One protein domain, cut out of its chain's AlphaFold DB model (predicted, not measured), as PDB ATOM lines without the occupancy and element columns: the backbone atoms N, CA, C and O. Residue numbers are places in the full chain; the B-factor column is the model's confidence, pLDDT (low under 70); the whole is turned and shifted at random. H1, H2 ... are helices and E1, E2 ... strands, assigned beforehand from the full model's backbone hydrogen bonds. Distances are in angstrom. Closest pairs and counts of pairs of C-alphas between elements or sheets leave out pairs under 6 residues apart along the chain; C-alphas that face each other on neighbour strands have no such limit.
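AT A GLANCE: This is residues 25 to 164 of the 374 residues of an uncharacterized protein of viral metagenome (UniProt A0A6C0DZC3). What does it look like? A twisted sheet of five strands has the long helix H1 along one face and the short H2 over the opposite face, while H3 lies farthest out, off the sheet. What makes it? The printed part has 140 residues with four named helices and five named strands, class mixed, in the order E1 E2 E3 H1 E4 H2 H3 H4 E5; the antiparallel sheet runs E1 E2 E3 E5 E4. It is compact, radius of gyration of the C-alphas 16.6 A, spanning 53 by 40 by 26 A.

HOW THE PARTS SIT: How do the strands pair? E1, residues 35 to 38, E2, residues 45 to 49, and E3, residues 55 to 64, form a meander, each the antiparallel neighbour of the one before; N 37 and O 47, 2.8 A, and N 46 and O 58, 2.9 A, are within hydrogen-bond range. E5, residues 152 to 163, bends by 72 degrees at residue 156 and is the antiparallel neighbour of E3 and of E4, residues 107 to 113; N 57 and O 161, 2.8 A, across E3 and E5, and N 162 and O 109, 2.8 A, across E5 and E4, are within hydrogen-bond range. Where are the helices? H1, residues 68 to 96, is on the sheet at a height of 10.0 A, along the strands, its closest C-alphas with E4 being Tyr 88 and Tyr 107, 5.5 A; E3, H1, E4 make a split strand-helix-strand unit, E5 between the strands, with a right-handed crossover. H2, residues 116 to 120, lies over E3 on the opposite face and only just touches H4, residues 140 to 145, with 3 pairs of C-alphas within 8 A, the closest Phe 120 and Tyr 145, 6.8 A; H3, residues 127 to 132, is close but not clearly touching H4, closest C-alphas Phe 130 and Cys 142, 8.0 A. Are their backbones regular in hydrogen-bond range? Every O i to N i+4 pair is within range in H3 and H4, 24 of 25 in H1 and 0 of 1 in H2, which has 2 of 2 O i to N i+3.

IN THESE COORDINATES: Where are the anchors? E1 begins at C-alpha 35 (148.391, 223.637, 341.701) and E5 ends at C-alpha 163 (145.875, 233.056, 353.134). Which elements are long? H1 measures 40.9 A, E3 29.3 A and E5 28.4 A from first to last C-alpha.

THE WHOLE: How large is it? The farthest C-alphas, Pro 98 and Lys 132, are 54.4 A apart. Is it unbroken and sure? The printed part has no cut and no long link; pLDDT is under 70 at residue 25, residues 39 to 43 and 65 to 78.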
ATOM      1  N   ASN A  25     153.111 223.778 360.159       60.25
ATOM      2  CA  ASN A  25     153.636 223.164 358.940       60.25
ATOM      3  C   ASN A  25     153.981 224.287 357.950       60.25
ATOM      4  O   ASN A  25     153.157 224.686 357.133       60.25
ATOM      5  N   ASN A  26     155.186 224.845 358.069       80.88
ATOM      6  CA  ASN A  26     155.670 225.904 357.188       80.88
ATOM      7  C   ASN A  26     155.931 225.328 355.785       80.88
ATOM      8  O   ASN A  26     156.866 224.554 355.587       80.88
ATOM      9  N   LYS A  27     155.116 225.706 354.793       87.12
ATOM     10  CA  LYS A  27     155.327 225.327 353.388       87.12
ATOM     11  C   LYS A  27     156.529 226.088 352.818       87.12
ATOM     12  O   LYS A  27     156.466 227.308 352.665       87.12
ATOM     13  N   CYS A  28     157.609 225.369 352.514       90.62
ATOM     14  CA  CYS A  28     158.813 225.895 351.857       90.62
ATOM     15  C   CYS A  28     159.191 225.103 350.586       90.62
ATOM     16  O   CYS A  28     160.256 225.302 350.029       90.62
ATOM     17  N   SER A  29     158.334 224.220 350.083       90.19
ATOM     18  CA  SER A  29     158.554 223.497 348.821       90.19
ATOM     19  C   SER A  29     157.347 223.651 347.908       90.19
ATOM     20  O   SER A  29     156.253 223.963 348.380       90.19
ATOM     21  N   ILE A  30     157.529 223.396 346.614       90.81
ATOM     22  CA  ILE A  30     156.432 223.105 345.685       90.81
ATOM     23  C   ILE A  30     156.442 221.596 345.471       90.81
ATOM     24  O   ILE A  30     157.454 221.050 345.030       90.81
ATOM     25  N   ASP A  31     155.334 220.938 345.791       90.25
ATOM     26  CA  ASP A  31     155.185 219.496 345.614       90.25
ATOM     27  C   ASP A  31     154.523 219.227 344.257       90.25
ATOM     28  O   ASP A  31     153.833 220.080 343.705       90.25
ATOM     29  N   GLU A  32     154.704 218.037 343.688       86.69
ATOM     30  CA  GLU A  32     154.180 217.729 342.344       86.69
ATOM     31  C   GLU A  32     152.654 217.795 342.248       86.69
ATOM     32  O   GLU A  32     152.096 217.980 341.171       86.69
ATOM     33  N   THR A  33     151.985 217.643 343.385       90.75
ATOM     34  CA  THR A  33     150.531 217.669 343.497       90.75
ATOM     35  C   THR A  33     149.956 219.067 343.682       90.75
ATOM     36  O   THR A  33     148.736 219.208 343.751       90.75
ATOM     37  N   ASP A  34     150.814 220.070 343.848       92.69
ATOM     38  CA  ASP A  34     150.399 221.446 344.056       92.69
ATOM     39  C   ASP A  34     149.921 222.068 342.744       92.69
ATOM     40  O   ASP A  34     150.577 221.964 341.705       92.69
ATOM     41  N   ASN A  35     148.794 222.775 342.800       93.06
ATOM     42  CA  ASN A  35     148.391 223.637 341.701       93.06
ATOM     43  C   ASN A  35     149.152 224.961 341.809       93.06
ATOM     44  O   ASN A  35     149.025 225.674 342.808       93.06
ATOM     45  N   VAL A  36     149.942 225.279 340.785       91.12
ATOM     46  CA  VAL A  36     150.802 226.462 340.760       91.12
ATOM     47  C   VAL A  36     150.230 227.498 339.805       91.12
ATOM     48  O   VAL A  36     150.140 227.282 338.598       91.12
ATOM     49  N   LEU A  37     149.896 228.653 340.365       89.88
ATOM     50  CA  LEU A  37     149.431 229.836 339.658       89.88
ATOM     51  C   LEU A  37     150.454 230.966 339.829       89.88
ATOM     52  O   LEU A  37     151.359 230.905 340.665       89.88
ATOM     53  N   PHE A  38     150.313 232.019 339.035       84.00
ATOM     54  CA  PHE A  38     151.199 233.179 339.071       84.00
ATOM     55  C   PHE A  38     150.361 234.440 339.199       84.00
ATOM     56  O   PHE A  38     149.285 234.511 338.610       84.00
ATOM     57  N   GLY A  39     150.854 235.417 339.960       69.44
ATOM     58  CA  GLY A  39     150.232 236.736 339.993       69.44
ATOM     59  C   GLY A  39     150.266 237.403 338.614       69.44
ATOM     60  O   GLY A  39     151.247 237.268 337.878       69.44
ATOM     61  N   ASP A  40     149.209 238.136 338.282       61.53
ATOM     62  CA  ASP A  40     149.127 238.948 337.068       61.53
ATOM     63  C   ASP A  40     149.538 240.411 337.350       61.53
ATOM     64  O   ASP A  40     149.922 240.768 338.467       61.53
ATOM     65  N   GLY A  41     149.545 241.272 336.324       53.84
ATOM     66  CA  GLY A  41     149.742 242.721 336.503       53.84
ATOM     67  C   GLY A  41     151.131 243.153 337.001       53.84
ATOM     68  O   GLY A  41     151.282 244.232 337.561       53.84
ATOM     69  N   GLY A  42     152.162 242.320 336.818       55.34
ATOM     70  CA  GLY A  42     153.544 242.632 337.216       55.34
ATOM     71  C   GLY A  42     153.963 242.087 338.585       55.34
ATOM     72  O   GLY A  42     155.151 242.171 338.925       55.34
ATOM     73  N   SER A  43     153.041 241.459 339.324       66.31
ATOM     74  CA  SER A  43     153.358 240.679 340.520       66.31
ATOM     75  C   SER A  43     154.300 239.523 340.170       66.31
ATOM     76  O   SER A  43     154.138 238.838 339.166       66.31
ATOM     77  N   SER A  44     155.334 239.314 340.987       70.44
ATOM     78  CA  SER A  44     156.245 238.167 340.861       70.44
ATOM     79  C   SER A  44     155.966 237.116 341.931       70.44
ATOM     80  O   SER A  44     156.894 236.440 342.371       70.44
ATOM     81  N   ALA A  45     154.727 237.052 342.417       87.56
ATOM     82  CA  ALA A  45     154.332 236.073 343.411       87.56
ATOM     83  C   ALA A  45     153.959 234.745 342.743       87.56
ATOM     84  O   ALA A  45     153.242 234.721 341.740       87.56
ATOM     85  N   ILE A  46     154.432 233.647 343.326       91.81
ATOM     86  CA  ILE A  46     154.008 232.290 342.977       91.81
ATOM     87  C   ILE A  46     152.877 231.928 343.935       91.81
ATOM     88  O   ILE A  46     153.034 232.058 345.146       91.81
ATOM     89  N   ILE A  47     151.736 231.498 343.413       92.88
ATOM     90  CA  ILE A  47     150.581 231.105 344.217       92.88
ATOM     91  C   ILE A  47     150.485 229.585 344.173       92.88
ATOM     92  O   ILE A  47     150.432 228.991 343.100       92.88
ATOM     93  N   ILE A  48     150.461 228.958 345.340       94.38
ATOM     94  CA  ILE A  48     150.327 227.513 345.493       94.38
ATOM     95  C   ILE A  48     148.981 227.219 346.127       94.38
ATOM     96  O   ILE A  48     148.685 227.737 347.203       94.38
ATOM     97  N   ILE A  49     148.211 226.337 345.499       94.31
ATOM     98  CA  ILE A  49     147.025 225.730 346.094       94.31
ATOM     99  C   ILE A  49     147.316 224.244 346.287       94.31
ATOM    100  O   ILE A  49     147.488 223.494 345.327       94.31
ATOM    101  N   THR A  50     147.390 223.827 347.546       94.19
ATOM    102  CA  THR A  50     147.640 222.424 347.908       94.19
ATOM    103  C   THR A  50     146.384 221.567 347.729       94.19
ATOM    104  O   THR A  50     145.263 222.081 347.696       94.19
ATOM    105  N   LYS A  51     146.546 220.237 347.712       91.75
ATOM    106  CA  LYS A  51     145.422 219.277 347.726       91.75
ATOM    107  C   LYS A  51     144.450 219.491 348.894       91.75
ATOM    108  O   LYS A  51     143.248 219.313 348.735       91.75
ATOM    109  N   GLU A  52     144.960 219.927 350.045       92.38
ATOM    110  CA  GLU A  52     144.165 220.263 351.237       92.38
ATOM    111  C   GLU A  52     143.496 221.645 351.154       92.38
ATOM    112  O   GLU A  52     142.974 222.141 352.149       92.38
ATOM    113  N   LYS A  53     143.522 222.299 349.983       93.19
ATOM    114  CA  LYS A  53     142.990 223.650 349.759       93.19
ATOM    115  C   LYS A  53     143.627 224.715 350.659       93.19
ATOM    116  O   LYS A  53     142.998 225.721 350.957       93.19
ATOM    117  N   LYS A  54     144.881 224.536 351.083       95.31
ATOM    118  CA  LYS A  54     145.682 225.629 351.665       95.31
ATOM    119  C   LYS A  54     146.294 226.463 350.549       95.31
ATOM    120  O   LYS A  54     146.806 225.879 349.589       95.31
ATOM    121  N   VAL A  55     146.256 227.787 350.699       95.31
ATOM    122  CA  VAL A  55     146.792 228.742 349.720       95.31
ATOM    123  C   VAL A  55     148.019 229.436 350.281       95.31
ATOM    124  O   VAL A  55     147.955 230.059 351.340       95.31
ATOM    125  N   TYR A  56     149.115 229.374 349.533       95.56
ATOM    126  CA  TYR A  56     150.361 230.054 349.859       95.56
ATOM    127  C   TYR A  56     150.748 231.008 348.736       95.56
ATOM    128  O   TYR A  56     150.886 230.591 347.588       95.56
ATOM    129  N   LYS A  57     150.963 232.282 349.063       94.25
ATOM    130  CA  LYS A  57     151.572 233.260 348.156       94.25
ATOM    131  C   LYS A  57     153.055 233.373 348.522       94.25
ATOM    132  O   LYS A  57     153.410 233.719 349.649       94.25
ATOM    133  N   ILE A  58     153.918 233.011 347.580       93.56
ATOM    134  CA  ILE A  58     155.373 232.982 347.715       93.56
ATOM    135  C   ILE A  58     155.972 234.195 347.010       93.56
ATOM    136  O   ILE A  58     155.765 234.402 345.815       93.56
ATOM    137  N   PHE A  59     156.782 234.952 347.739       91.19
ATOM    138  CA  PHE A  59     157.502 236.121 347.256       91.19
ATOM    139  C   PHE A  59     159.000 235.832 347.198       91.19
ATOM    140  O   PHE A  59     159.700 235.892 348.211       91.19
ATOM    141  N   THR A  60     159.502 235.540 346.000       88.38
ATOM    142  CA  THR A  60     160.943 235.398 345.754       88.38
ATOM    143  C   THR A  60     161.640 236.753 345.794       88.38
ATOM    144  O   THR A  60     161.154 237.716 345.184       88.38
ATOM    145  N   LEU A  61     162.795 236.811 346.452       84.81
ATOM    146  CA  LEU A  61     163.631 238.003 346.538       84.81
ATOM    147  C   LEU A  61     164.771 237.906 345.513       84.81
ATOM    148  O   LEU A  61     165.200 236.813 345.145       84.81
ATOM    149  N   TYR A  62     165.241 239.046 345.014       80.88
ATOM    150  CA  TYR A  62     166.329 239.102 344.034       80.88
ATOM    151  C   TYR A  62     167.362 240.126 344.485       80.88
ATOM    152  O   TYR A  62     167.004 241.255 344.826       80.88
ATOM    153  N   ASP A  63     168.625 239.729 344.420       77.25
ATOM    154  CA  ASP A  63     169.784 240.600 344.547       77.25
ATOM    155  C   ASP A  63     170.198 241.078 343.155       77.25
ATOM    156  O   ASP A  63     169.945 240.412 342.150       77.25
ATOM    157  N   PHE A  64     170.834 242.238 343.062       70.12
ATOM    158  CA  PHE A  64     171.281 242.772 341.781       70.12
ATOM    159  C   PHE A  64     172.745 243.201 341.862       70.12
ATOM    160  O   PHE A  64     173.226 243.611 342.921       70.12
ATOM    161  N   MET A  65     173.453 243.094 340.734       63.38
ATOM    162  CA  MET A  65     174.832 243.580 340.589       63.38
ATOM    163  C   MET A  65     174.875 245.121 340.663       63.38
ATOM    164  O   MET A  65     173.831 245.750 340.493       63.38
ATOM    165  N   PRO A  66     176.023 245.737 341.022       59.12
ATOM    166  CA  PRO A  66     176.054 247.024 341.706       59.12
ATOM    167  C   PRO A  66     175.755 248.177 340.753       59.12
ATOM    168  O   PRO A  66     176.645 248.829 340.227       59.12
ATOM    169  N   ASP A  67     174.470 248.441 340.598       61.09
ATOM    170  CA  ASP A  67     173.923 249.680 340.087       61.09
ATOM    171  C   ASP A  67     173.158 250.339 341.249       61.09
ATOM    172  O   ASP A  67     172.332 249.714 341.927       61.09
ATOM    173  N   ILE A  68     173.531 251.578 341.569       61.16
ATOM    174  CA  ILE A  68     173.037 252.322 342.735       61.16
ATOM    175  C   ILE A  68     171.529 252.587 342.611       61.16
ATOM    176  O   ILE A  68     170.805 252.446 343.604       61.16
ATOM    177  N   ASP A  69     171.035 252.866 341.404       61.16
ATOM    178  CA  ASP A  69     169.607 253.085 341.149       61.16
ATOM    179  C   ASP A  69     168.817 251.781 341.307       61.16
ATOM    180  O   ASP A  69     167.699 251.736 341.833       61.16
ATOM    181  N   LEU A  70     169.455 250.671 340.955       59.44
ATOM    182  CA  LEU A  70     168.911 249.328 341.089       59.44
ATOM    183  C   LEU A  70     168.798 248.904 342.564       59.44
ATOM    184  O   LEU A  70     167.790 248.309 342.953       59.44
ATOM    185  N   LYS A  71     169.757 249.294 343.420       60.34
ATOM    186  CA  LYS A  71     169.688 249.081 344.882       60.34
ATOM    187  C   LYS A  71     168.499 249.796 345.530       60.34
ATOM    188  O   LYS A  71     167.852 249.219 346.409       60.34
ATOM    189  N   LYS A  72     168.181 251.022 345.098       65.38
ATOM    190  CA  LYS A  72     167.022 251.779 345.600       65.38
ATOM    191  C   LYS A  72     165.704 251.071 345.262       65.38
ATOM    192  O   LYS A  72     164.896 250.825 346.159       65.38
ATOM    193  N   ASN A  73     165.553 250.629 344.014       62.31
ATOM    194  CA  ASN A  73     164.370 249.904 343.541       62.31
ATOM    195  C   ASN A  73     164.125 248.574 344.296       62.31
ATOM    196  O   ASN A  73     162.979 248.174 344.506       62.31
ATOM    197  N   ILE A  74     165.180 247.883 344.749       59.72
ATOM    198  CA  ILE A  74     165.066 246.644 345.550       59.72
ATOM    199  C   ILE A  74     164.554 246.930 346.954       59.72
ATOM    200  O   ILE A  74     163.676 246.217 347.443       59.72
ATOM    201  N   LYS A  75     165.094 247.966 347.607       65.00
ATOM    202  CA  LYS A  75     164.631 248.372 348.935       65.00
ATOM    203  C   LYS A  75     163.131 248.661 348.886       65.00
ATOM    204  O   LYS A  75     162.393 248.151 349.722       65.00
ATOM    205  N   GLU A  76     162.678 249.368 347.856       68.38
ATOM    206  CA  GLU A  76     161.258 249.643 347.618       68.38
ATOM    207  C   GLU A  76     160.443 248.361 347.365       68.38
ATOM    208  O   GLU A  76     159.381 248.182 347.963       68.38
ATOM    209  N   LYS A  77     160.943 247.410 346.563       68.31
ATOM    210  CA  LYS A  77     160.237 246.141 346.302       68.31
ATOM    211  C   LYS A  77     160.118 245.247 347.544       68.31
ATOM    212  O   LYS A  77     159.050 244.686 347.785       68.31
ATOM    213  N   ASN A  78     161.179 245.110 348.337       69.62
ATOM    214  CA  ASN A  78     161.140 244.319 349.573       69.62
ATOM    215  C   ASN A  78     160.214 244.964 350.610       69.62
ATOM    216  O   ASN A  78     159.446 244.257 351.261       69.62
ATOM    217  N   ILE A  79     160.220 246.301 350.689       75.69
ATOM    218  CA  ILE A  79     159.251 247.066 351.479       75.69
ATOM    219  C   ILE A  79     157.822 246.750 351.022       75.69
ATOM    220  O   ILE A  79     156.980 246.494 351.873       75.69
ATOM    221  N   ARG A  80     157.538 246.686 349.713       78.50
ATOM    222  CA  ARG A  80     156.197 246.330 349.209       78.50
ATOM    223  C   ARG A  80     155.735 244.943 349.657       78.50
ATOM    224  O   ARG A  80     154.604 244.815 350.113       78.50
ATOM    225  N   VAL A  81     156.601 243.927 349.599       83.38
ATOM    226  CA  VAL A  81     156.262 242.568 350.072       83.38
ATOM    227  C   VAL A  81     155.947 242.567 351.570       83.38
ATOM    228  O   VAL A  81     154.938 242.007 351.998       83.38
ATOM    229  N   ASP A  82     156.787 243.215 352.379       85.44
ATOM    230  CA  ASP A  82     156.543 243.319 353.821       85.44
ATOM    231  C   ASP A  82     155.285 244.124 354.138       85.44
ATOM    232  O   ASP A  82     154.539 243.777 355.057       85.44
ATOM    233  N   ASN A  83     155.027 245.182 353.374       86.38
ATOM    234  CA  ASN A  83     153.824 245.988 353.499       86.38
ATOM    235  C   ASN A  83     152.587 245.146 353.203       86.38
ATOM    236  O   ASN A  83     151.688 245.126 354.037       86.38
ATOM    237  N   GLU A  84     152.568 244.388 352.106       90.75
ATOM    238  CA  GLU A  84     151.442 243.520 351.756       90.75
ATOM    239  C   GLU A  84     151.137 242.519 352.883       90.75
ATOM    240  O   GLU A  84     150.009 242.458 353.382       90.75
ATOM    241  N   ILE A  85     152.151 241.789 353.369       91.81
ATOM    242  CA  ILE A  85     151.991 240.822 354.469       91.81
ATOM    243  C   ILE A  85     151.456 241.510 355.733       91.81
ATOM    244  O   ILE A  85     150.589 240.974 356.431       91.81
ATOM    245  N   ASN A  86     151.966 242.698 356.057       92.38
ATOM    246  CA  ASN A  86     151.518 243.450 357.222       92.38
ATOM    247  C   ASN A  86     150.090 243.975 357.060       92.38
ATOM    248  O   ASN A  86     149.329 243.939 358.027       92.38
ATOM    249  N   ILE A  87     149.691 244.408 355.866       93.38
ATOM    250  CA  ILE A  87     148.329 244.866 355.585       93.38
ATOM    251  C   ILE A  87     147.341 243.714 355.780       93.38
ATOM    252  O   ILE A  87     146.379 243.882 356.531       93.38
ATOM    253  N   TYR A  88     147.626 242.516 355.254       95.88
ATOM    254  CA  TYR A  88     146.822 241.318 355.538       95.88
ATOM    255  C   TYR A  88     146.652 241.070 357.043       95.88
ATOM    256  O   TYR A  88     145.535 240.844 357.524       95.88
ATOM    257  N   LYS A  89     147.748 241.151 357.814       95.94
ATOM    258  CA  LYS A  89     147.719 240.997 359.279       95.94
ATOM    259  C   LYS A  89     146.845 242.060 359.944       95.94
ATOM    260  O   LYS A  89     146.025 241.723 360.803       95.94
ATOM    261  N   TYR A  90     147.002 243.330 359.566       95.19
ATOM    262  CA  TYR A  90     146.250 244.439 360.153       95.19
ATOM    263  C   TYR A  90     144.764 244.364 359.827       95.19
ATOM    264  O   TYR A  90     143.957 244.425 360.755       95.19
ATOM    265  N   LEU A  91     144.398 244.167 358.560       96.75
ATOM    266  CA  LEU A  91     143.004 244.021 358.142       96.75
ATOM    267  C   LEU A  91     142.355 242.813 358.825       96.75
ATOM    268  O   LEU A  91     141.266 242.922 359.387       96.75
ATOM    269  N   THR A  92     143.065 241.687 358.916       97.75
ATOM    270  CA  THR A  92     142.561 240.516 359.643       97.75
ATOM    271  C   THR A  92     142.330 240.820 361.123       97.75
ATOM    272  O   THR A  92     141.282 240.487 361.676       97.75
ATOM    273  N   LYS A  93     143.286 241.475 361.790       97.44
ATOM    274  CA  LYS A  93     143.207 241.785 363.225       97.44
ATOM    275  C   LYS A  93     142.159 242.848 363.553       97.44
ATOM    276  O   LYS A  93     141.539 242.757 364.609       97.44
ATOM    277  N   LYS A  94     142.012 243.871 362.711       97.31
ATOM    278  CA  LYS A  94     141.250 245.090 363.018       97.31
ATOM    279  C   LYS A  94     139.915 245.198 362.291       97.31
ATOM    280  O   LYS A  94     139.074 245.951 362.757       97.31
ATOM    281  N   VAL A  95     139.703 244.441 361.214       97.19
ATOM    282  CA  VAL A  95     138.459 244.468 360.427       97.19
ATOM    283  C   VAL A  95     137.747 243.116 360.487       97.19
ATOM    284  O   VAL A  95     136.595 243.052 360.913       97.19
ATOM    285  N   ILE A  96     138.445 242.021 360.168       97.38
ATOM    286  CA  ILE A  96     137.833 240.681 360.101       97.38
ATOM    287  C   ILE A  96     137.512 240.136 361.499       97.38
ATOM    288  O   ILE A  96     136.369 239.774 361.770       97.38
ATOM    289  N   LYS A  97     138.491 240.081 362.418       96.94
ATOM    290  CA  LYS A  97     138.277 239.540 363.780       96.94
ATOM    291  C   LYS A  97     137.187 240.292 364.564       96.94
ATOM    292  O   LYS A  97     136.361 239.616 365.173       96.94
ATOM    293  N   PRO A  98     137.112 241.638 364.523       96.38
ATOM    294  CA  PRO A  98     136.024 242.382 365.162       96.38
ATOM    295  C   PRO A  98     134.683 242.303 364.417       96.38
ATOM    296  O   PRO A  98     133.721 242.922 364.856       96.38
ATOM    297  N   LYS A  99     134.611 241.559 363.302       95.44
ATOM    298  CA  LYS A  99     133.419 241.393 362.460       95.44
ATOM    299  C   LYS A  99     132.902 242.697 361.837       95.44
ATOM    300  O   LYS A  99     131.703 242.847 361.640       95.44
ATOM    301  N   ILE A 100     133.804 243.617 361.488       94.94
ATOM    302  CA  ILE A 100     133.457 244.844 360.751       94.94
ATOM    303  C   ILE A 100     133.122 244.511 359.291       94.94
ATOM    304  O   ILE A 100     132.102 244.952 358.775       94.94
ATOM    305  N   SER A 101     133.959 243.701 358.639       96.19
ATOM    306  CA  SER A 101     133.661 243.069 357.349       96.19
ATOM    307  C   SER A 101     134.429 241.753 357.227       96.19
ATOM    308  O   SER A 101     135.563 241.641 357.695       96.19
ATOM    309  N   GLN A 102     133.801 240.750 356.611       95.56
ATOM    310  CA  GLN A 102     134.398 239.445 356.296       95.56
ATOM    311  C   GLN A 102     134.794 239.320 354.809       95.56
ATOM    312  O   GLN A 102     135.340 238.290 354.404       95.56
ATOM    313  N   HIS A 103     134.567 240.364 354.004       97.75
ATOM    314  CA  HIS A 103     134.858 240.412 352.563       97.75
ATOM    315  C   HIS A 103     136.315 240.789 352.266       97.75
ATOM    316  O   HIS A 103     136.622 241.520 351.328       97.75
ATOM    317  N   ILE A 104     137.234 240.300 353.088       98.06
ATOM    318  CA  ILE A 104     138.676 240.463 352.923       98.06
ATOM    319  C   ILE A 104     139.265 239.063 353.012       98.06
ATOM    320  O   ILE A 104     138.873 238.292 353.892       98.06
ATOM    321  N   VAL A 105     140.193 238.726 352.120       97.62
ATOM    322  CA  VAL A 105     140.924 237.461 352.213       97.62
ATOM    323  C   VAL A 105     141.718 237.444 353.518       97.62
ATOM    324  O   VAL A 105     142.557 238.310 353.786       97.62
ATOM    325  N   LYS A 106     141.421 236.464 354.373       96.88
ATOM    326  CA  LYS A 106     141.975 236.402 355.725       96.88
ATOM    327  C   LYS A 106     143.435 235.939 355.729       96.88
ATOM    328  O   LYS A 106     143.796 234.943 355.106       96.88
ATOM    329  N   TYR A 107     144.251 236.616 356.535       97.50
ATOM    330  CA  TYR A 107     145.592 236.172 356.916       97.50
ATOM    331  C   TYR A 107     145.526 234.946 357.832       97.50
ATOM    332  O   TYR A 107     144.857 234.991 358.872       97.50
ATOM    333  N   ILE A 108     146.278 233.894 357.503       96.50
ATOM    334  CA  ILE A 108     146.438 232.714 358.362       96.50
ATOM    335  C   ILE A 108     147.811 232.746 359.033       96.50
ATOM    336  O   ILE A 108     147.910 232.812 360.262       96.50
ATOM    337  N   SER A 109     148.878 232.732 358.236       96.06
ATOM    338  CA  SER A 109     150.248 232.666 358.735       96.06
ATOM    339  C   SER A 109     151.245 233.272 357.738       96.06
ATOM    340  O   SER A 109     150.908 233.612 356.609       96.06
ATOM    341  N   SER A 110     152.483 233.497 358.174       95.25
ATOM    342  CA  SER A 110     153.593 233.890 357.303       95.25
ATOM    343  C   SER A 110     154.908 233.454 357.921       95.25
ATOM    344  O   SER A 110     155.049 233.518 359.149       95.25
ATOM    345  N   HIS A 111     155.875 233.117 357.081       94.38
ATOM    346  CA  HIS A 111     157.217 232.691 357.467       94.38
ATOM    347  C   HIS A 111     158.219 233.002 356.350       94.38
ATOM    348  O   HIS A 111     157.837 233.278 355.210       94.38
ATOM    349  N   SER A 112     159.501 232.978 356.695       94.00
ATOM    350  CA  SER A 112     160.598 233.030 355.727       94.00
ATOM    351  C   SER A 112     161.100 231.618 355.458       94.00
ATOM    352  O   SER A 112     161.072 230.764 356.345       94.00
ATOM    353  N   CYS A 113     161.574 231.391 354.244       94.56
ATOM    354  CA  CYS A 113     162.194 230.148 353.819       94.56
ATOM    355  C   CYS A 113     163.547 230.449 353.165       94.56
ATOM    356  O   CYS A 113     163.808 231.574 352.731       94.56
ATOM    357  N   THR A 114     164.385 229.422 353.073       94.12
ATOM    358  CA  THR A 114     165.700 229.453 352.421       94.12
ATOM    359  C   THR A 114     165.730 228.486 351.240       94.12
ATOM    360  O   THR A 114     164.826 227.673 351.081       94.12
ATOM    361  N   ASP A 115     166.791 228.546 350.436       93.25
ATOM    362  CA  ASP A 115     166.961 227.742 349.220       93.25
ATOM    363  C   ASP A 115     165.869 227.983 348.160       93.25
ATOM    364  O   ASP A 115     165.219 227.067 347.656       93.25
ATOM    365  N   ALA A 116     165.679 229.247 347.767       92.00
ATOM    366  CA  ALA A 116     164.740 229.627 346.707       92.00
ATOM    367  C   ALA A 116     164.971 228.886 345.375       92.00
ATOM    368  O   ALA A 116     164.029 228.713 344.603       92.00
ATOM    369  N   LYS A 117     166.199 228.417 345.091       91.00
ATOM    370  CA  LYS A 117     166.505 227.626 343.884       91.00
ATOM    371  C   LYS A 117     165.699 226.330 343.832       91.00
ATOM    372  O   LYS A 117     165.332 225.887 342.745       91.00
ATOM    373  N   SER A 118     165.366 225.755 344.989       91.94
ATOM    374  CA  SER A 118     164.538 224.551 345.079       91.94
ATOM    375  C   SER A 118     163.134 224.720 344.485       91.94
ATOM    376  O   SER A 118     162.554 223.736 344.022       91.94
ATOM    377  N   LEU A 119     162.610 225.951 344.423       92.19
ATOM    378  CA  LEU A 119     161.324 226.269 343.791       92.19
ATOM    379  C   LEU A 119     161.377 226.123 342.260       92.19
ATOM    380  O   LEU A 119     160.348 225.942 341.613       92.19
ATOM    381  N   PHE A 120     162.579 226.173 341.679       92.19
ATOM    382  CA  PHE A 120     162.819 226.231 340.236       92.19
ATOM    383  C   PHE A 120     163.518 224.979 339.691       92.19
ATOM    384  O   PHE A 120     164.080 225.019 338.602       92.19
ATOM    385  N   LYS A 121     163.462 223.839 340.400       90.50
ATOM    386  CA  LYS A 121     164.146 222.583 340.009       90.50
ATOM    387  C   LYS A 121     163.829 222.091 338.591       90.50
ATOM    388  O   LYS A 121     164.648 221.402 337.997       90.50
ATOM    389  N   LYS A 122     162.649 222.428 338.059       90.31
ATOM    390  CA  LYS A 122     162.208 222.057 336.701       90.31
ATOM    391  C   LYS A 122     162.715 223.011 335.609       90.31
ATOM    392  O   LYS A 122     162.426 222.790 334.437       90.31
ATOM    393  N   CYS A 123     163.414 224.082 335.975       92.31
ATOM    394  CA  CYS A 123     163.961 225.041 335.027       92.31
ATOM    395  C   CYS A 123     165.364 224.646 334.556       92.31
ATOM    396  O   CYS A 123     166.068 223.930 335.271       92.31
ATOM    397  N   PRO A 124     165.784 225.125 333.369       94.12
ATOM    398  CA  PRO A 124     167.157 224.964 332.900       94.12
ATOM    399  C   PRO A 124     168.183 225.409 333.943       94.12
ATOM    400  O   PRO A 124     167.924 226.333 334.718       94.12
ATOM    401  N   GLN A 125     169.356 224.776 333.949       90.25
ATOM    402  CA  GLN A 125     170.399 225.077 334.933       90.25
ATOM    403  C   GLN A 125     171.149 226.364 334.580       90.25
ATOM    404  O   GLN A 125     171.665 227.049 335.466       90.25
ATOM    405  N   SER A 126     171.170 226.732 333.295       91.56
ATOM    406  CA  SER A 126     171.825 227.944 332.805       91.56
ATOM    407  C   SER A 126     170.907 228.823 331.954       91.56
ATOM    408  O   SER A 126     169.980 228.354 331.291       91.56
ATOM    409  N   TYR A 127     171.199 230.129 331.926       91.38
ATOM    410  CA  TYR A 127     170.484 231.066 331.055       91.38
ATOM    411  C   TYR A 127     170.681 230.726 329.569       91.38
ATOM    412  O   TYR A 127     169.757 230.864 328.774       91.38
ATOM    413  N   ASN A 128     171.855 230.207 329.197       93.06
ATOM    414  CA  ASN A 128     172.141 229.779 327.827       93.06
ATOM    415  C   ASN A 128     171.266 228.595 327.394       93.06
ATOM    416  O   ASN A 128     170.784 228.579 326.265       93.06
ATOM    417  N   GLU A 129     171.026 227.619 328.273       94.81
ATOM    418  CA  GLU A 129     170.054 226.546 328.010       94.81
ATOM    419  C   GLU A 129     168.637 227.100 327.886       94.81
ATOM    420  O   GLU A 129     167.912 226.745 326.962       94.81
ATOM    421  N   PHE A 130     168.259 228.018 328.777       95.12
ATOM    422  CA  PHE A 130     166.958 228.671 328.722       95.12
ATOM    423  C   PHE A 130     166.736 229.438 327.412       95.12
ATOM    424  O   PHE A 130     165.645 229.373 326.850       95.12
ATOM    425  N   LEU A 131     167.753 230.120 326.877       93.06
ATOM    426  CA  LEU A 131     167.651 230.832 325.602       93.06
ATOM    427  C   LEU A 131     167.351 229.901 324.425       93.06
ATOM    428  O   LEU A 131     166.586 230.303 323.546       93.06
ATOM    429  N   LYS A 132     167.886 228.674 324.447       95.50
ATOM    430  CA  LYS A 132     167.682 227.647 323.413       95.50
ATOM    431  C   LYS A 132     166.269 227.055 323.405       95.50
ATOM    432  O   LYS A 132     165.899 226.422 322.422       95.50
ATOM    433  N   LEU A 133     165.489 227.244 324.471       93.50
ATOM    434  CA  LEU A 133     164.107 226.771 324.530       93.50
ATOM    435  C   LEU A 133     163.202 227.550 323.567       93.50
ATOM    436  O   LEU A 133     163.311 228.779 323.444       93.50
ATOM    437  N   SER A 134     162.246 226.843 322.961       91.81
ATOM    438  CA  SER A 134     161.155 227.463 322.209       91.81
ATOM    439  C   SER A 134     160.272 228.319 323.126       91.81
ATOM    440  O   SER A 134     160.331 228.229 324.359       91.81
ATOM    441  N   LYS A 135     159.425 229.169 322.542       88.31
ATOM    442  CA  LYS A 135     158.520 230.030 323.316       88.31
ATOM    443  C   LYS A 135     157.543 229.207 324.164       88.31
ATOM    444  O   LYS A 135     157.272 229.575 325.301       88.31
ATOM    445  N   GLU A 136     157.076 228.080 323.636       88.44
ATOM    446  CA  GLU A 136     156.147 227.148 324.284       88.44
ATOM    447  C   GLU A 136     156.803 226.425 325.469       88.44
ATOM    448  O   GLU A 136     156.153 226.149 326.474       88.44
ATOM    449  N   GLN A 137     158.109 226.163 325.381       88.00
ATOM    450  CA  GLN A 137     158.887 225.513 326.438       88.00
ATOM    451  C   GLN A 137     159.265 226.471 327.583       88.00
ATOM    452  O   GLN A 137     159.540 226.034 328.704       88.00
ATOM    453  N   LYS A 138     159.274 227.787 327.338       89.62
ATOM    454  CA  LYS A 138     159.588 228.814 328.343       89.62
ATOM    455  C   LYS A 138     158.402 229.045 329.279       89.62
ATOM    456  O   LYS A 138     157.632 229.993 329.129       89.62
ATOM    457  N   THR A 139     158.275 228.182 330.287       89.69
ATOM    458  CA  THR A 139     157.217 228.285 331.305       89.69
ATOM    459  C   THR A 139     157.272 229.619 332.063       89.69
ATOM    460  O   THR A 139     158.344 230.202 332.249       89.69
ATOM    461  N   LYS A 140     156.123 230.096 332.576       88.00
ATOM    462  CA  LYS A 140     156.063 231.288 333.452       88.00
ATOM    463  C   LYS A 140     157.028 231.173 334.642       88.00
ATOM    464  O   LYS A 140     157.717 232.141 334.954       88.00
ATOM    465  N   MET A 141     157.142 229.979 335.229       89.25
ATOM    466  CA  MET A 141     158.075 229.688 336.322       89.25
ATOM    467  C   MET A 141     159.530 229.987 335.932       89.25
ATOM    468  O   MET A 141     160.236 230.701 336.641       89.25
ATOM    469  N   CYS A 142     159.978 229.494 334.775       90.69
ATOM    470  CA  CYS A 142     161.362 229.682 334.339       90.69
ATOM    471  C   CYS A 142     161.629 231.091 333.810       90.69
ATOM    472  O   CYS A 142     162.708 231.632 334.043       90.69
ATOM    473  N   ASN A 143     160.629 231.733 333.196       89.69
ATOM    474  CA  ASN A 143     160.692 233.159 332.876       89.69
ATOM    475  C   ASN A 143     160.901 234.009 334.138       89.69
ATOM    476  O   ASN A 143     161.640 234.988 334.090       89.69
ATOM    477  N   MET A 144     160.281 233.644 335.268       87.12
ATOM    478  CA  MET A 144     160.521 234.315 336.549       87.12
ATOM    479  C   MET A 144     161.935 234.061 337.068       87.12
ATOM    480  O   MET A 144     162.609 235.025 337.421       87.12
ATOM    481  N   TYR A 145     162.393 232.805 337.058       89.94
ATOM    482  CA  TYR A 145     163.735 232.433 337.521       89.94
ATOM    483  C   TYR A 145     164.846 233.223 336.816       89.94
ATOM    484  O   TYR A 145     165.739 233.764 337.466       89.94
ATOM    485  N   PHE A 146     164.755 233.343 335.488       89.69
ATOM    486  CA  PHE A 146     165.747 234.030 334.658       89.69
ATOM    487  C   PHE A 146     165.441 235.513 334.407       89.69
ATOM    488  O   PHE A 146     166.107 236.162 333.594       89.69
ATOM    489  N   ARG A 147     164.437 236.081 335.085       84.25
ATOM    490  CA  ARG A 147     163.984 237.449 334.826       84.25
ATOM    491  C   ARG A 147     165.106 238.455 335.078       84.25
ATOM    492  O   ARG A 147     165.531 238.649 336.211       84.25
ATOM    493  N   GLY A 148     165.498 239.178 334.030       77.94
ATOM    494  CA  GLY A 148     166.493 240.250 334.109       77.94
ATOM    495  C   GLY A 148     167.931 239.767 334.324       77.94
ATOM    496  O   GLY A 148     168.772 240.551 334.757       77.94
ATOM    497  N   HIS A 149     168.220 238.497 334.036       83.62
ATOM    498  CA  HIS A 149     169.589 238.001 333.931       83.62
ATOM    499  C   HIS A 149     170.396 238.819 332.889       83.62
ATOM    500  O   HIS A 149     169.838 239.154 331.842       83.62
ATOM    501  N   PRO A 150     171.694 239.120 333.118       83.56
ATOM    502  CA  PRO A 150     172.503 238.763 334.294       83.56
ATOM    503  C   PRO A 150     172.375 239.754 335.460       83.56
ATOM    504  O   PRO A 150     172.898 239.507 336.543       83.56
ATOM    505  N   SER A 151     171.679 240.872 335.263       81.56
ATOM    506  CA  SER A 151     171.613 241.969 336.230       81.56
ATOM    507  C   SER A 151     170.863 241.610 337.518       81.56
ATOM    508  O   SER A 151     171.048 242.288 338.528       81.56
ATOM    509  N   ARG A 152     170.032 240.556 337.499       81.56
ATOM    510  CA  ARG A 152     169.310 240.015 338.665       81.56
ATOM    511  C   ARG A 152     169.794 238.614 339.005       81.56
ATOM    512  O   ARG A 152     169.849 237.743 338.139       81.56
ATOM    513  N   LYS A 153     170.041 238.378 340.288       83.69
ATOM    514  CA  LYS A 153     170.346 237.075 340.868       83.69
ATOM    515  C   LYS A 153     169.277 236.729 341.898       83.69
ATOM    516  O   LYS A 153     168.941 237.547 342.745       83.69
ATOM    517  N   LEU A 154     168.730 235.520 341.826       87.62
ATOM    518  CA  LEU A 154     167.785 235.031 342.828       87.62
ATOM    519  C   LEU A 154     168.472 234.980 344.203       87.62
ATOM    520  O   LEU A 154     169.522 234.347 344.342       87.62
ATOM    521  N   ASN A 155     167.873 235.633 345.197       87.94
ATOM    522  CA  ASN A 155     168.304 235.528 346.585       87.94
ATOM    523  C   ASN A 155     167.878 234.151 347.129       87.94
ATOM    524  O   ASN A 155     166.836 233.621 346.744       87.94
ATOM    525  N   SER A 156     168.682 233.546 348.005       90.31
ATOM    526  CA  SER A 156     168.339 232.260 348.621       90.31
ATOM    527  C   SER A 156     167.114 232.338 349.531       90.31
ATOM    528  O   SER A 156     166.441 231.326 349.708       90.31
ATOM    529  N   GLU A 157     166.834 233.500 350.112       92.31
ATOM    530  CA  GLU A 157     165.686 233.741 350.976       92.31
ATOM    531  C   GLU A 157     164.441 234.149 350.187       92.31
ATOM    532  O   GLU A 157     164.489 234.860 349.178       92.31
ATOM    533  N   TYR A 158     163.286 233.737 350.696       92.38
ATOM    534  CA  TYR A 158     161.988 234.156 350.190       92.38
ATOM    535  C   TYR A 158     160.945 234.150 351.301       92.38
ATOM    536  O   TYR A 158     161.111 233.520 352.347       92.38
ATOM    537  N   LYS A 159     159.854 234.883 351.075       93.25
ATOM    538  CA  LYS A 159     158.773 235.042 352.051       93.25
ATOM    539  C   LYS A 159     157.540 234.291 351.592       93.25
ATOM    540  O   LYS A 159     157.227 234.277 350.404       93.25
ATOM    541  N   VAL A 160     156.829 233.699 352.540       94.62
ATOM    542  CA  VAL A 160     155.589 232.968 352.290       94.62
ATOM    543  C   VAL A 160     154.506 233.531 353.196       94.62
ATOM    544  O   VAL A 160     154.725 233.743 354.390       94.62
ATOM    545  N   ILE A 161     153.330 233.772 352.627       95.44
ATOM    546  CA  ILE A 161     152.101 234.056 353.363       95.44
ATOM    547  C   ILE A 161     151.083 232.964 353.048       95.44
ATOM    548  O   ILE A 161     150.868 232.618 351.889       95.44
ATOM    549  N   GLU A 162     150.463 232.431 354.091       96.62
ATOM    550  CA  GLU A 162     149.294 231.571 353.995       96.62
ATOM    551  C   GLU A 162     148.036 232.428 354.154       96.62
ATOM    552  O   GLU A 162     147.900 233.193 355.121       96.62
ATOM    553  N   ILE A 163     147.121 232.294 353.200       96.19
ATOM    554  CA  ILE A 163     145.875 233.056 353.134       96.19
ATOM    555  C   ILE A 163     144.672 232.130 352.972       96.19
ATOM    556  O   ILE A 163     144.792 230.966 352.591       96.19
ATOM    557  N   GLU A 164     143.497 232.660 353.289       96.06
ATOM    558  CA  GLU A 164     142.225 231.978 353.092       96.06
ATOM    559  C   GLU A 164     142.026 231.526 351.641       96.06
ATOM    560  O   GLU A 164     142.214 232.286 350.691       96.06
TER     561      GLU A 164